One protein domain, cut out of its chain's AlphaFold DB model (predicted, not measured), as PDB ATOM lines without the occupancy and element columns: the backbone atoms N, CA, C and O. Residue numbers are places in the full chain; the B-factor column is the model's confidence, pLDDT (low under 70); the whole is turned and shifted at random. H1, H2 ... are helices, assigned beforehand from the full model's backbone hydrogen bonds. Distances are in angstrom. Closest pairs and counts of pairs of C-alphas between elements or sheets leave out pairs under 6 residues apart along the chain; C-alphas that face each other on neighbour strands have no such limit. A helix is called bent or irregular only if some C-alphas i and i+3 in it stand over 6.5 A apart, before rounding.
ATOM      1  N   ALA A 104     -31.502  -5.452  -7.442       96.50
ATOM      2  CA  ALA A 104     -32.841  -5.412  -6.854       96.50
ATOM      3  C   ALA A 104     -33.567  -4.094  -7.165       96.50
ATOM      4  O   ALA A 104     -34.712  -4.125  -7.609       96.50
ATOM      5  N   LEU A 105     -32.883  -2.956  -7.006       97.81
ATOM      6  CA  LEU A 105     -33.409  -1.644  -7.374       97.81
ATOM      7  C   LEU A 105     -33.752  -1.581  -8.868       97.81
ATOM      8  O   LEU A 105     -34.862  -1.191  -9.211       97.81
ATOM      9  N   GLY A 106     -32.838  -2.031  -9.737       96.94
ATOM     10  CA  GLY A 106     -33.046  -2.080 -11.186       96.94
ATOM     11  C   GLY A 106     -34.314  -2.832 -11.581       96.94
ATOM     12  O   GLY A 106     -35.151  -2.283 -12.292       96.94
ATOM     13  N   ARG A 107     -34.501  -4.053 -11.064       96.69
ATOM     14  CA  ARG A 107     -35.702  -4.856 -11.342       96.69
ATOM     15  C   ARG A 107     -36.985  -4.164 -10.889       96.69
ATOM     16  O   ARG A 107     -37.945  -4.112 -11.652       96.69
ATOM     17  N   SER A 108     -36.994  -3.609  -9.678       97.62
ATOM     18  CA  SER A 108     -38.162  -2.901  -9.140       97.62
ATOM     19  C   SER A 108     -38.499  -1.645  -9.945       97.62
ATOM     20  O   SER A 108     -39.664  -1.377 -10.227       97.62
ATOM     21  N   SER A 109     -37.489  -0.879 -10.353       98.06
ATOM     22  CA  SER A 109     -37.693   0.336 -11.138       98.06
ATOM     23  C   SER A 109     -38.166   0.035 -12.553       98.06
ATOM     24  O   SER A 109     -39.095   0.683 -13.024       98.06
ATOM     25  N   TRP A 110     -37.606  -0.980 -13.212       97.75
ATOM     26  CA  TRP A 110     -38.092  -1.395 -14.525       97.75
ATOM     27  C   TRP A 110     -39.504  -1.970 -14.480       97.75
ATOM     28  O   TRP A 110     -40.277  -1.700 -15.393       97.75
ATOM     29  N   HIS A 111     -39.862  -2.694 -13.416       96.31
ATOM     30  CA  HIS A 111     -41.240  -3.128 -13.188       96.31
ATOM     31  C   HIS A 111     -42.193  -1.926 -13.146       96.31
ATOM     32  O   HIS A 111     -43.187  -1.913 -13.868       96.31
ATOM     33  N   LEU A 112     -41.871  -0.896 -12.353       96.56
ATOM     34  CA  LEU A 112     -42.664   0.334 -12.285       96.56
ATOM     35  C   LEU A 112     -42.775   1.018 -13.655       96.56
ATOM     36  O   LEU A 112     -43.879   1.298 -14.107       96.56
ATOM     37  N   ILE A 113     -41.642   1.260 -14.319       97.69
ATOM     38  CA  ILE A 113     -41.582   2.000 -15.587       97.69
ATOM     39  C   ILE A 113     -42.377   1.284 -16.683       97.69
ATOM     40  O   ILE A 113     -43.175   1.917 -17.369       97.69
ATOM     41  N   HIS A 114     -42.208  -0.033 -16.826       97.25
ATOM     42  CA  HIS A 114     -42.958  -0.812 -17.812       97.25
ATOM     43  C   HIS A 114     -44.448  -0.875 -17.497       97.25
ATOM     44  O   HIS A 114     -45.268  -0.760 -18.404       97.25
ATOM     45  N   THR A 115     -44.809  -0.994 -16.217       95.38
ATOM     46  CA  THR A 115     -46.218  -0.965 -15.803       95.38
ATOM     47  C   THR A 115     -46.845   0.392 -16.117       95.38
ATOM     48  O   THR A 115     -47.940   0.432 -16.660       95.38
ATOM     49  N   MET A 116     -46.141   1.501 -15.858       96.19
ATOM     50  CA  MET A 116     -46.585   2.845 -16.249       96.19
ATOM     51  C   MET A 116     -46.731   2.992 -17.766       96.19
ATOM     52  O   MET A 116     -47.699   3.588 -18.226       96.19
ATOM     53  N   GLY A 117     -45.804   2.427 -18.545       95.75
ATOM     54  CA  GLY A 117     -45.901   2.387 -20.004       95.75
ATOM     55  C   GLY A 117     -47.159   1.666 -20.483       95.75
ATOM     56  O   GLY A 117     -47.882   2.197 -21.322       95.75
ATOM     57  N   ASN A 118     -47.467   0.505 -19.897       92.81
ATOM     58  CA  ASN A 118     -48.612  -0.306 -20.311       92.81
ATOM     59  C   ASN A 118     -49.962   0.167 -19.735       92.81
ATOM     60  O   ASN A 118     -51.016  -0.209 -20.243       92.81
ATOM     61  N   THR A 119     -49.966   0.993 -18.685       93.62
ATOM     62  CA  THR A 119     -51.182   1.658 -18.177       93.62
ATOM     63  C   THR A 119     -51.432   3.021 -18.810       93.62
ATOM     64  O   THR A 119     -52.542   3.543 -18.694       93.62
ATOM     65  N   TYR A 120     -50.447   3.578 -19.520       96.38
ATOM     66  CA  TYR A 120     -50.536   4.879 -20.177       96.38
ATOM     67  C   TYR A 120     -51.760   4.982 -21.113       96.38
ATOM     68  O   TYR A 120     -52.184   3.961 -21.665       96.38
ATOM     69  N   PRO A 121     -52.383   6.158 -21.312       95.94
ATOM     70  CA  PRO A 121     -53.541   6.273 -22.195       95.94
ATOM     71  C   PRO A 121     -53.214   5.932 -23.656       95.94
ATOM     72  O   PRO A 121     -52.133   6.224 -24.165       95.94
ATOM     73  N   ASN A 122     -54.185   5.354 -24.371       95.25
ATOM     74  CA  ASN A 122     -54.059   5.133 -25.818       95.25
ATOM     75  C   ASN A 122     -54.036   6.458 -26.600       95.25
ATOM     76  O   ASN A 122     -53.387   6.538 -27.637       95.25
ATOM     77  N   ALA A 123     -54.725   7.483 -26.089       96.88
ATOM     78  CA  ALA A 123     -54.785   8.831 -26.651       96.88
ATOM     79  C   ALA A 123     -54.541   9.867 -25.531       96.88
ATOM     80  O   ALA A 123     -55.506  10.400 -24.977       96.88
ATOM     81  N   PRO A 124     -53.275  10.095 -25.144       97.56
ATOM     82  CA  PRO A 124     -52.925  10.957 -24.024       97.56
ATOM     83  C   PRO A 124     -53.081  12.442 -24.367       97.56
ATOM     84  O   PRO A 124     -52.714  12.895 -25.457       97.56
ATOM     85  N   GLN A 125     -53.575  13.216 -23.406       97.94
ATOM     86  CA  GLN A 125     -53.649  14.670 -23.482       97.94
ATOM     87  C   GLN A 125     -52.248  15.305 -23.420       97.94
ATOM     88  O   GLN A 125     -51.302  14.685 -22.925       97.94
ATOM     89  N   PRO A 126     -52.072  16.547 -23.912       97.75
ATOM     90  CA  PRO A 126     -50.764  17.203 -23.914       97.75
ATOM     91  C   PRO A 126     -50.095  17.295 -22.533       97.75
ATOM     92  O   PRO A 126     -48.878  17.162 -22.429       97.75
ATOM     93  N   ASP A 127     -50.869  17.487 -21.466       98.12
ATOM     94  CA  ASP A 127     -50.369  17.524 -20.089       98.12
ATOM     95  C   ASP A 127     -49.958  16.136 -19.566       98.12
ATOM     96  O   ASP A 127     -48.972  16.020 -18.836       98.12
ATOM     97  N   GLU A 128     -50.645  15.069 -19.982       98.06
ATOM     98  CA  GLU A 128     -50.269  13.680 -19.680       98.06
ATOM     99  C   GLU A 128     -48.969  13.281 -20.399       98.06
ATOM    100  O   GLU A 128     -48.122  12.588 -19.828       98.06
ATOM    101  N   GLN A 129     -48.784  13.739 -21.643       98.38
ATOM    102  CA  GLN A 129     -47.529  13.590 -22.390       98.38
ATOM    103  C   GLN A 129     -46.390  14.319 -21.685       98.38
ATOM    104  O   GLN A 129     -45.356  13.716 -21.400       98.38
ATOM    105  N   GLU A 130     -46.597  15.582 -21.316       97.75
ATOM    106  CA  GLU A 130     -45.592  16.364 -20.598       97.75
ATOM    107  C   GLU A 130     -45.248  15.751 -19.233       97.75
ATOM    108  O   GLU A 130     -44.075  15.652 -18.870       97.75
ATOM    109  N   SER A 131     -46.243  15.249 -18.501       98.38
ATOM    110  CA  SER A 131     -46.032  14.573 -17.217       98.38
ATOM    111  C   SER A 131     -45.177  13.313 -17.368       98.38
ATOM    112  O   SER A 131     -44.234  13.114 -16.598       98.38
ATOM    113  N   MET A 132     -45.448  12.485 -18.385       98.44
ATOM    114  CA  MET A 132     -44.641  11.295 -18.676       98.44
ATOM    115  C   MET A 132     -43.219  11.667 -19.116       98.44
ATOM    116  O   MET A 132     -42.246  11.067 -18.651       98.44
ATOM    117  N   ARG A 133     -43.081  12.698 -19.958       97.94
ATOM    118  CA  ARG A 133     -41.784  13.240 -20.376       97.94
ATOM    119  C   ARG A 133     -40.948  13.636 -19.159       97.94
ATOM    120  O   ARG A 133     -39.818  13.171 -18.999       97.94
ATOM    121  N   LEU A 134     -41.519  14.456 -18.275       97.50
ATOM    122  CA  LEU A 134     -40.872  14.915 -17.049       97.50
ATOM    123  C   LEU A 134     -40.518  13.749 -16.131       97.50
ATOM    124  O   LEU A 134     -39.400  13.711 -15.623       97.50
ATOM    125  N   PHE A 135     -41.420  12.783 -15.953       98.19
ATOM    126  CA  PHE A 135     -41.167  11.585 -15.157       98.19
ATOM    127  C   PHE A 135     -39.928  10.815 -15.643       98.19
ATOM    128  O   PHE A 135     -39.030  10.535 -14.843       98.19
ATOM    129  N   ILE A 136     -39.830  10.536 -16.949       97.94
ATOM    130  CA  ILE A 136     -38.697   9.806 -17.542       97.94
ATOM    131  C   ILE A 136     -37.386  10.560 -17.302       97.94
ATOM    132  O   ILE A 136     -36.409   9.977 -16.823       97.94
ATOM    133  N   TYR A 137     -37.348  11.866 -17.567       97.62
ATOM    134  CA  TYR A 137     -36.137  12.638 -17.302       97.62
ATOM    135  C   TYR A 137     -35.821  12.711 -15.798       97.62
ATOM    136  O   TYR A 137     -34.644  12.656 -15.422       97.62
ATOM    137  N   LEU A 138     -36.830  12.838 -14.925       97.56
ATOM    138  CA  LEU A 138     -36.644  12.958 -13.475       97.56
ATOM    139  C   LEU A 138     -36.052  11.686 -12.879       97.56
ATOM    140  O   LEU A 138     -35.195  11.791 -12.001       97.56
ATOM    141  N   ILE A 139     -36.409  10.509 -13.405       96.31
ATOM    142  CA  ILE A 139     -35.697   9.265 -13.090       96.31
ATOM    143  C   ILE A 139     -34.207   9.446 -13.384       96.31
ATOM    144  O   ILE A 139     -33.384   9.232 -12.501       96.31
ATOM    145  N   GLY A 140     -33.839   9.942 -14.567       95.81
ATOM    146  CA  GLY A 140     -32.438  10.193 -14.917       95.81
ATOM    147  C   GLY A 140     -31.700  11.150 -13.977       95.81
ATOM    148  O   GLY A 140     -30.480  11.071 -13.868       95.81
ATOM    149  N   ARG A 141     -32.396  12.046 -13.272       96.25
ATOM    150  CA  ARG A 141     -31.784  12.937 -12.271       96.25
ATOM    151  C   ARG A 141     -31.702  12.299 -10.882       96.25
ATOM    152  O   ARG A 141     -30.699  12.473 -10.189       96.25
ATOM    153  N   LEU A 142     -32.773  11.624 -10.467       97.12
ATOM    154  CA  LEU A 142     -33.032  11.230  -9.078       97.12
ATOM    155  C   LEU A 142     -32.803   9.738  -8.804       97.12
ATOM    156  O   LEU A 142     -32.981   9.300  -7.669       97.12
ATOM    157  N   TYR A 143     -32.422   8.946  -9.808       98.00
ATOM    158  CA  TYR A 143     -32.248   7.507  -9.641       98.00
ATOM    159  C   TYR A 143     -31.165   7.180  -8.589       98.00
ATOM    160  O   TYR A 143     -30.035   7.649  -8.734       98.00
ATOM    161  N   PRO A 144     -31.445   6.355  -7.554       97.75
ATOM    162  CA  PRO A 144     -30.544   6.169  -6.404       97.75
ATOM    163  C   PRO A 144     -29.159   5.575  -6.708       97.75
ATOM    164  O   PRO A 144     -28.274   5.607  -5.857       97.75
ATOM    165  N   CYS A 145     -28.960   5.009  -7.898       97.81
ATOM    166  CA  CYS A 145     -27.650   4.606  -8.399       97.81
ATOM    167  C   CYS A 145     -27.104   5.702  -9.326       97.81
ATOM    168  O   CYS A 145     -27.489   5.752 -10.493       97.81
ATOM    169  N   GLY A 146     -26.199   6.552  -8.831       97.06
ATOM    170  CA  GLY A 146     -25.684   7.717  -9.563       97.06
ATOM    171  C   GLY A 146     -25.050   7.393 -10.915       97.06
ATOM    172  O   GLY A 146     -25.405   7.992 -11.923       97.06
ATOM    173  N   ASP A 147     -24.196   6.370 -10.985       95.06
ATOM    174  CA  ASP A 147     -23.577   5.937 -12.245       95.06
ATOM    175  C   ASP A 147     -24.581   5.263 -13.198       95.06
ATOM    176  O   ASP A 147     -24.418   5.312 -14.418       95.06
ATOM    177  N   CYS A 148     -25.649   4.659 -12.667       96.62
ATOM    178  CA  CYS A 148     -26.768   4.199 -13.487       96.62
ATOM    179  C   CYS A 148     -27.564   5.393 -14.047       96.62
ATOM    180  O   CYS A 148     -27.956   5.371 -15.210       96.62
ATOM    181  N   ALA A 149     -27.782   6.430 -13.231       97.44
ATOM    182  CA  ALA A 149     -28.504   7.646 -13.593       97.44
ATOM    183  C   ALA A 149     -27.772   8.422 -14.699       97.44
ATOM    184  O   ALA A 149     -28.374   8.744 -15.717       97.44
ATOM    185  N   GLU A 150     -26.460   8.633 -14.560       95.56
ATOM    186  CA  GLU A 150     -25.610   9.252 -15.588       95.56
ATOM    187  C   GLU A 150     -25.680   8.496 -16.919       95.56
ATOM    188  O   GLU A 150     -25.822   9.100 -17.986       95.56
ATOM    189  N   HIS A 151     -25.628   7.162 -16.861       94.88
ATOM    190  CA  HIS A 151     -25.774   6.337 -18.052       94.88
ATOM    191  C   HIS A 151     -27.169   6.476 -18.678       94.88
ATOM    192  O   HIS A 151     -27.278   6.640 -19.893       94.88
ATOM    193  N   PHE A 152     -28.228   6.466 -17.866       96.56
ATOM    194  CA  PHE A 152     -29.595   6.675 -18.338       96.56
ATOM    195  C   PHE A 152     -29.762   8.053 -18.987       96.56
ATOM    196  O   PHE A 152     -30.284   8.142 -20.093       96.56
ATOM    197  N   GLN A 153     -29.213   9.115 -18.388       95.81
ATOM    198  CA  GLN A 153     -29.187  10.450 -18.990       95.81
ATOM    199  C   GLN A 153     -28.481  10.459 -20.352       95.81
ATOM    200  O   GLN A 153     -28.960  11.106 -21.279       95.81
ATOM    201  N   ALA A 154     -27.361   9.742 -20.503       93.12
ATOM    202  CA  ALA A 154     -26.677   9.625 -21.790       93.12
ATOM    203  C   ALA A 154     -27.534   8.896 -22.844       93.12
ATOM    204  O   ALA A 154     -27.555   9.306 -24.007       93.12
ATOM    205  N   MET A 155     -28.281   7.861 -22.440       93.62
ATOM    206  CA  MET A 155     -29.237   7.197 -23.330       93.62
ATOM    207  C   MET A 155     -30.370   8.138 -23.746       93.62
ATOM    208  O   MET A 155     -30.674   8.199 -24.930       93.62
ATOM    209  N   LEU A 156     -30.935   8.925 -22.824       95.12
ATOM    210  CA  LEU A 156     -32.021   9.865 -23.137       95.12
ATOM    211  C   LEU A 156     -31.599  10.989 -24.096       95.12
ATOM    212  O   LEU A 156     -32.421  11.451 -24.876       95.12
ATOM    213  N   ARG A 157     -30.327  11.413 -24.086       92.44
ATOM    214  CA  ARG A 157     -29.812  12.397 -25.065       92.44
ATOM    215  C   ARG A 157     -29.786  11.858 -26.494       92.44
ATOM    216  O   ARG A 157     -29.892  12.629 -27.435       92.44
ATOM    217  N   THR A 158     -29.577  10.552 -26.647       91.50
ATOM    218  CA  THR A 158     -29.486   9.884 -27.956       91.50
ATOM    219  C   THR A 158     -30.806   9.234 -28.371       91.50
ATOM    220  O   THR A 158     -31.021   8.981 -29.547       91.50
ATOM    221  N   HIS A 159     -31.701   8.987 -27.414       92.81
ATOM    222  CA  HIS A 159     -32.998   8.339 -27.603       92.81
ATOM    223  C   HIS A 159     -34.069   9.113 -26.817       92.81
ATOM    224  O   HIS A 159     -34.532   8.634 -25.772       92.81
ATOM    225  N   PRO A 160     -34.423  10.328 -27.268       95.88
ATOM    226  CA  PRO A 160     -35.416  11.162 -26.601       95.88
ATOM    227  C   PRO A 160     -36.792  10.464 -26.544       95.88
ATOM    228  O   PRO A 160     -37.181   9.825 -27.525       95.88
ATOM    229  N   PRO A 161     -37.536  10.542 -25.423       96.25
ATOM    230  CA  PRO A 161     -38.873   9.958 -25.303       96.25
ATOM    231  C   PRO A 161     -39.950  10.702 -26.102       96.25
ATOM    232  O   PRO A 161     -40.951  10.090 -26.455       96.25
ATOM    233  N   GLU A 162     -39.765  11.991 -26.399       95.75
ATOM    234  CA  GLU A 162     -40.753  12.902 -26.995       95.75
ATOM    235  C   GLU A 162     -41.542  12.328 -28.193       95.75
ATOM    236  O   GLU A 162     -42.772  12.389 -28.153       95.75
ATOM    237  N   PRO A 163     -40.920  11.719 -29.226       96.06
ATOM    238  CA  PRO A 163     -41.665  11.170 -30.366       96.06
ATOM    239  C   PRO A 163     -42.488   9.915 -30.028       96.06
ATOM    240  O   PRO A 163     -43.252   9.435 -30.864       96.06
ATOM    241  N   HIS A 164     -42.341   9.364 -28.824       97.56
ATOM    242  CA  HIS A 164     -42.959   8.110 -28.398       97.56
ATOM    243  C   HIS A 164     -44.064   8.299 -27.353       97.56
ATOM    244  O   HIS A 164     -44.654   7.319 -26.909       97.56
ATOM    245  N   LEU A 165     -44.382   9.541 -26.978       97.88
ATOM    246  CA  LEU A 165     -45.396   9.842 -25.959       97.88
ATOM    247  C   LEU A 165     -46.824   9.888 -26.515       97.88
ATOM    248  O   LEU A 165     -47.762  10.089 -25.758       97.88
ATOM    249  N   GLY A 166     -47.022   9.697 -27.821       97.69
ATOM    250  CA  GLY A 166     -48.336   9.853 -28.455       97.69
ATOM    251  C   GLY A 166     -49.336   8.719 -28.201       97.69
ATOM    252  O   GLY A 166     -50.496   8.857 -28.574       97.69
ATOM    253  N   SER A 167     -48.915   7.588 -27.624       97.50
ATOM    254  CA  SER A 167     -49.803   6.467 -27.279       97.50
ATOM    255  C   SER A 167     -49.135   5.478 -26.322       97.50
ATOM    256  O   SER A 167     -47.905   5.419 -26.232       97.50
ATOM    257  N   ARG A 168     -49.949   4.646 -25.661       96.31
ATOM    258  CA  ARG A 168     -49.512   3.479 -24.877       96.31
ATOM    259  C   ARG A 168     -48.524   2.590 -25.624       96.31
ATOM    260  O   ARG A 168     -47.470   2.266 -25.079       96.31
ATOM    261  N   ASP A 169     -48.853   2.203 -26.853       95.75
ATOM    262  CA  ASP A 169     -48.040   1.267 -27.633       95.75
ATOM    263  C   ASP A 169     -46.690   1.885 -28.000       95.75
ATOM    264  O   ASP A 169     -45.647   1.252 -27.822       95.75
ATOM    265  N   ALA A 170     -46.689   3.148 -28.444       97.00
ATOM    266  CA  ALA A 170     -45.458   3.863 -28.768       97.00
ATOM    267  C   ALA A 170     -44.535   3.979 -27.544       97.00
ATOM    268  O   ALA A 170     -43.341   3.678 -27.644       97.00
ATOM    269  N   LEU A 171     -45.093   4.338 -26.383       98.25
ATOM    270  CA  LEU A 171     -44.338   4.465 -25.140       98.25
ATOM    271  C   LEU A 171     -43.818   3.107 -24.654       98.25
ATOM    272  O   LEU A 171     -42.640   2.984 -24.319       98.25
ATOM    273  N   SER A 172     -44.660   2.072 -24.652       97.12
ATOM    274  CA  SER A 172     -44.284   0.722 -24.212       97.12
ATOM    275  C   SER A 172     -43.155   0.145 -25.069       97.12
ATOM    276  O   SER A 172     -42.175  -0.392 -24.545       97.12
ATOM    277  N   GLN A 173     -43.234   0.335 -26.389       97.38
ATOM    278  CA  GLN A 173     -42.183  -0.084 -27.312       97.38
ATOM    279  C   GLN A 173     -40.886   0.705 -27.108       97.38
ATOM    280  O   GLN A 173     -39.800   0.121 -27.114       97.38
ATOM    281  N   TYR A 174     -40.976   2.019 -26.893       98.31
ATOM    282  CA  TYR A 174     -39.817   2.850 -26.571       98.31
ATOM    283  C   TYR A 174     -39.117   2.383 -25.288       98.31
ATOM    284  O   TYR A 174     -37.905   2.157 -25.300       98.31
ATOM    285  N   LEU A 175     -39.871   2.164 -24.208       98.19
ATOM    286  CA  LEU A 175     -39.332   1.710 -22.926       98.19
ATOM    287  C   LEU A 175     -38.682   0.328 -23.039       98.19
ATOM    288  O   LEU A 175     -37.605   0.118 -22.481       98.19
ATOM    289  N   CYS A 176     -39.272  -0.593 -23.809       98.12
ATOM    290  CA  CYS A 176     -38.655  -1.888 -24.097       98.12
ATOM    291  C   CYS A 176     -37.310  -1.744 -24.816       98.12
ATOM    292  O   CYS A 176     -36.302  -2.297 -24.370       98.12
ATOM    293  N   LYS A 177     -37.258  -0.947 -25.888       96.50
ATOM    294  CA  LYS A 177     -36.020  -0.718 -26.647       96.50
ATOM    295  C   LYS A 177     -34.947  -0.034 -25.797       96.50
ATOM    296  O   LYS A 177     -33.774  -0.398 -25.881       96.50
ATOM    297  N   LEU A 178     -35.337   0.922 -24.956       97.25
ATOM    298  CA  LEU A 178     -34.432   1.602 -24.032       97.25
ATOM    299  C   LEU A 178     -33.886   0.640 -22.963       97.25
ATOM    300  O   LEU A 178     -32.687   0.653 -22.684       97.25
ATOM    301  N   HIS A 179     -34.728  -0.242 -22.419       97.69
ATOM    302  CA  HIS A 179     -34.306  -1.291 -21.486       97.69
ATOM    303  C   HIS A 179     -33.341  -2.275 -22.168       97.69
ATOM    304  O   HIS A 179     -32.275  -2.559 -21.628       97.69
ATOM    305  N   ASN A 180     -33.613  -2.694 -23.406       96.62
ATOM    306  CA  ASN A 180     -32.701  -3.560 -24.158       96.62
ATOM    307  C   ASN A 180     -31.303  -2.945 -24.354       96.62
ATOM    308  O   ASN A 180     -30.309  -3.670 -24.337       96.62
ATOM    309  N   LYS A 181     -31.176  -1.614 -24.453       92.81
ATOM    310  CA  LYS A 181     -29.856  -0.950 -24.460       92.81
ATOM    311  C   LYS A 181     -29.120  -1.112 -23.128       92.81
ATOM    312  O   LYS A 181     -27.911  -1.354 -23.128       92.81
ATOM    313  N   ALA A 182     -29.832  -1.033 -22.002       93.00
ATOM    314  CA  ALA A 182     -29.259  -1.335 -20.693       93.00
ATOM    315  C   ALA A 182     -28.849  -2.817 -20.586       93.00
ATOM    316  O   ALA A 182     -27.747  -3.100 -20.111       93.00
ATOM    317  N   ASN A 183     -29.670  -3.739 -21.103       91.94
ATOM    318  CA  ASN A 183     -29.374  -5.177 -21.130       91.94
ATOM    319  C   ASN A 183     -28.091  -5.472 -21.904       91.94
ATOM    320  O   ASN A 183     -27.176  -6.088 -21.363       91.94
ATOM    321  N   LEU A 184     -27.975  -4.945 -23.126       90.12
ATOM    322  CA  LEU A 184     -26.788  -5.111 -23.967       90.12
ATOM    323  C   LEU A 184     -25.516  -4.598 -23.282       90.12
ATOM    324  O   LEU A 184     -24.472  -5.244 -23.351       90.12
ATOM    325  N   ARG A 185     -25.593  -3.459 -22.579       87.69
ATOM    326  CA  ARG A 185     -24.452  -2.922 -21.823       87.69
ATOM    327  C   ARG A 185     -24.024  -3.842 -20.681       87.69
ATOM    328  O   ARG A 185     -22.835  -3.924 -20.384       87.69
ATOM    329  N   LEU A 186     -24.984  -4.469 -20.010       88.44
ATOM    330  CA  LEU A 186     -24.743  -5.352 -18.871       88.44
ATOM    331  C   LEU A 186     -24.459  -6.807 -19.286       88.44
ATOM    332  O   LEU A 186     -24.106  -7.615 -18.433       88.44
ATOM    333  N   GLY A 187     -24.556  -7.131 -20.581       86.31
ATOM    334  CA  GLY A 187     -24.358  -8.484 -21.104       86.31
ATOM    335  C   GLY A 187     -25.561  -9.412 -20.904       86.31
ATOM    336  O   GLY A 187     -25.396 -10.629 -20.938       86.31
ATOM    337  N   HIS A 188     -26.754  -8.855 -20.682       89.69
ATOM    338  CA  HIS A 188     -28.009  -9.603 -20.622       89.69
ATOM    339  C   HIS A 188     -28.583  -9.845 -22.024       89.69
ATOM    340  O   HIS A 188     -28.179  -9.214 -23.004       89.69
ATOM    341  N   THR A 189     -29.540 -10.768 -22.118       91.25
ATOM    342  CA  THR A 189     -30.243 -11.071 -23.367       91.25
ATOM    343  C   THR A 189     -31.168  -9.925 -23.784       91.25
ATOM    344  O   THR A 189     -31.639  -9.125 -22.970       91.25
ATOM    345  N   VAL A 190     -31.427  -9.841 -25.089       92.25
ATOM    346  CA  VAL A 190     -32.411  -8.914 -25.652       92.25
ATOM    347  C   VAL A 190     -33.807  -9.489 -25.427       92.25
ATOM    348  O   VAL A 190     -34.069 -10.647 -25.752       92.25
ATOM    349  N   PHE A 191     -34.703  -8.680 -24.872       92.94
ATOM    350  CA  PHE A 191     -36.111  -9.018 -24.726       92.94
ATOM    351  C   PHE A 191     -36.868  -8.728 -26.029       92.94
ATOM    352  O   PHE A 191     -36.707  -7.658 -26.621       92.94
ATOM    353  N   ASP A 192     -37.724  -9.657 -26.457       93.69
ATOM    354  CA  ASP A 192     -38.610  -9.468 -27.608       93.69
ATOM    355  C   ASP A 192     -39.726  -8.474 -27.268       93.69
ATOM    356  O   ASP A 192     -40.682  -8.800 -26.562       93.69
ATOM    357  N   CYS A 193     -39.615  -7.250 -27.783       94.69
ATOM    358  CA  CYS A 193     -40.559  -6.184 -27.467       94.69
ATOM    359  C   CYS A 193     -41.992  -6.452 -27.947       94.69
ATOM    360  O   CYS A 193     -42.915  -5.832 -27.425       94.69
ATOM    361  N   ASN A 194     -42.225  -7.419 -28.842       93.38
ATOM    362  CA  ASN A 194     -43.589  -7.834 -29.189       93.38
ATOM    363  C   ASN A 194     -44.325  -8.477 -28.001       93.38
ATOM    364  O   ASN A 194     -45.549  -8.464 -27.961       93.38
ATOM    365  N   LYS A 195     -43.587  -8.969 -26.999       92.62
ATOM    366  CA  LYS A 195     -44.122  -9.594 -25.779       92.62
ATOM    367  C   LYS A 195     -44.233  -8.620 -24.602       92.62
ATOM    368  O   LYS A 195     -44.480  -9.043 -23.471       92.62
ATOM    369  N   VAL A 196     -44.014  -7.315 -24.819       92.50
ATOM    370  CA  VAL A 196     -43.997  -6.318 -23.732       92.50
ATOM    371  C   VAL A 196     -45.360  -6.195 -23.041       92.50
ATOM    372  O   VAL A 196     -45.407  -6.141 -21.811       92.50
ATOM    373  N   GLY A 197     -46.456  -6.233 -23.808       88.69
ATOM    374  CA  GLY A 197     -47.824  -6.153 -23.284       88.69
ATOM    375  C   GLY A 197     -48.219  -7.372 -22.446       88.69
ATOM    376  O   GLY A 197     -48.831  -7.219 -21.388       88.69
ATOM    377  N   ASP A 198     -47.787  -8.567 -22.863       89.38
ATOM    378  CA  ASP A 198     -48.035  -9.820 -22.137       89.38
ATOM    379  C   ASP A 198     -47.245  -9.877 -20.831       89.38
ATOM    380  O   ASP A 198     -47.751 -10.298 -19.783       89.38
ATOM    381  N   ARG A 199     -45.982  -9.436 -20.887       91.06
ATOM    382  CA  ARG A 199     -45.061  -9.488 -19.753       91.06
ATOM    383  C   ARG A 199     -45.425  -8.494 -18.658       91.06
ATOM    384  O   ARG A 199     -45.226  -8.805 -17.479       91.06
ATOM    385  N   TRP A 200     -45.910  -7.314 -19.032       89.62
ATOM    386  CA  TRP A 200     -46.209  -6.215 -18.118       89.62
ATOM    387  C   TRP A 200     -47.678  -5.829 -18.203       89.62
ATOM    388  O   TRP A 200     -48.003  -4.716 -18.593       89.62
TER     389      TRP A 200
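AT A GLANCE: This is residues 104 to 200 of the 309 residues of the protein "Sulfhydryl oxidase" of Allomyces macrogynus (strain ATCC 38327) (UniProt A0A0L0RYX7). Two long helices, H4 and H1, lie side by side in the middle and run opposite ways; the hairpin of H2 and H3 lies loosely over one side of this pair, and short H5 crosses H4 on the other side. The printed part has 97 residues with five named helices, H1 to H5 in chain order, and no named strand; its class is all helix. It is compact, with a radius of gyration of the C-alphas of 12.8 A, and rounded, spanning 35 by 28 by 23 A.

HOW THE PARTS SIT: Start at H4, residues 168 to 186. It touches H1, residues 104 to 119, at a shallow tilt of 20 degrees, opposite ways; the closest C-alphas, of Gly 117 and Ser 172, are 4.8 A apart. With residues 172 to 177 alone, H4 touches H5, residues 193 to 199, about perpendicular at 74 degrees; look at the C-alphas of Cys 176 and Cys 193, the closest at 5.8 A. H3, residues 146 to 158, is close to H4 but not clearly touching: the closest C-alphas, of Met 155 and Leu 178, are 7.7 A apart. H2, residues 126 to 142, touches H3 with residues 137 to 142 alone, in a helical hairpin at a steep tilt of 42 degrees, opposite ways; the closest C-alphas, of Gly 140 and Ala 149, are 4.9 A apart. H1 and H2 are near each other, with 6 pairs of C-alphas within 10 A, while H2 and H4 are apart. The helix packing is mostly crossed, but only just: 1 of 3 touching pairs is at a shallow tilt. In H1, H2 and H4 every O i to N i+4 pair is within hydrogen-bond range, in H3 8 of 9, and in H5 1 of 3, beside 3 of 4 O i to N i+3 pairs.

IN THESE COORDINATES: Find C-alpha 168 at (-49.512, 3.479, -24.877); from there H4 runs 27.0 A to C-alpha 186. H1 begins at C-alpha 104, at (-32.841, -5.412, -6.854), and is 22.7 A long; H2 is 23.9 A and H3 18.9 A. H5, 9.5 A long, ends at C-alpha 199, at (-45.061, -9.488, -19.753), and is irregular: C-alphas 194 and 197 are 7.5 A apart.

THE WHOLE: The two C-alphas farthest apart, of Gln 125 and Gly 187, are 37.4 A apart. The printed part has no cut; the link from H2 to H3 is tight, and the other three are short. The mean pLDDT of the printed part is 95.5, and no printed residue is under 70.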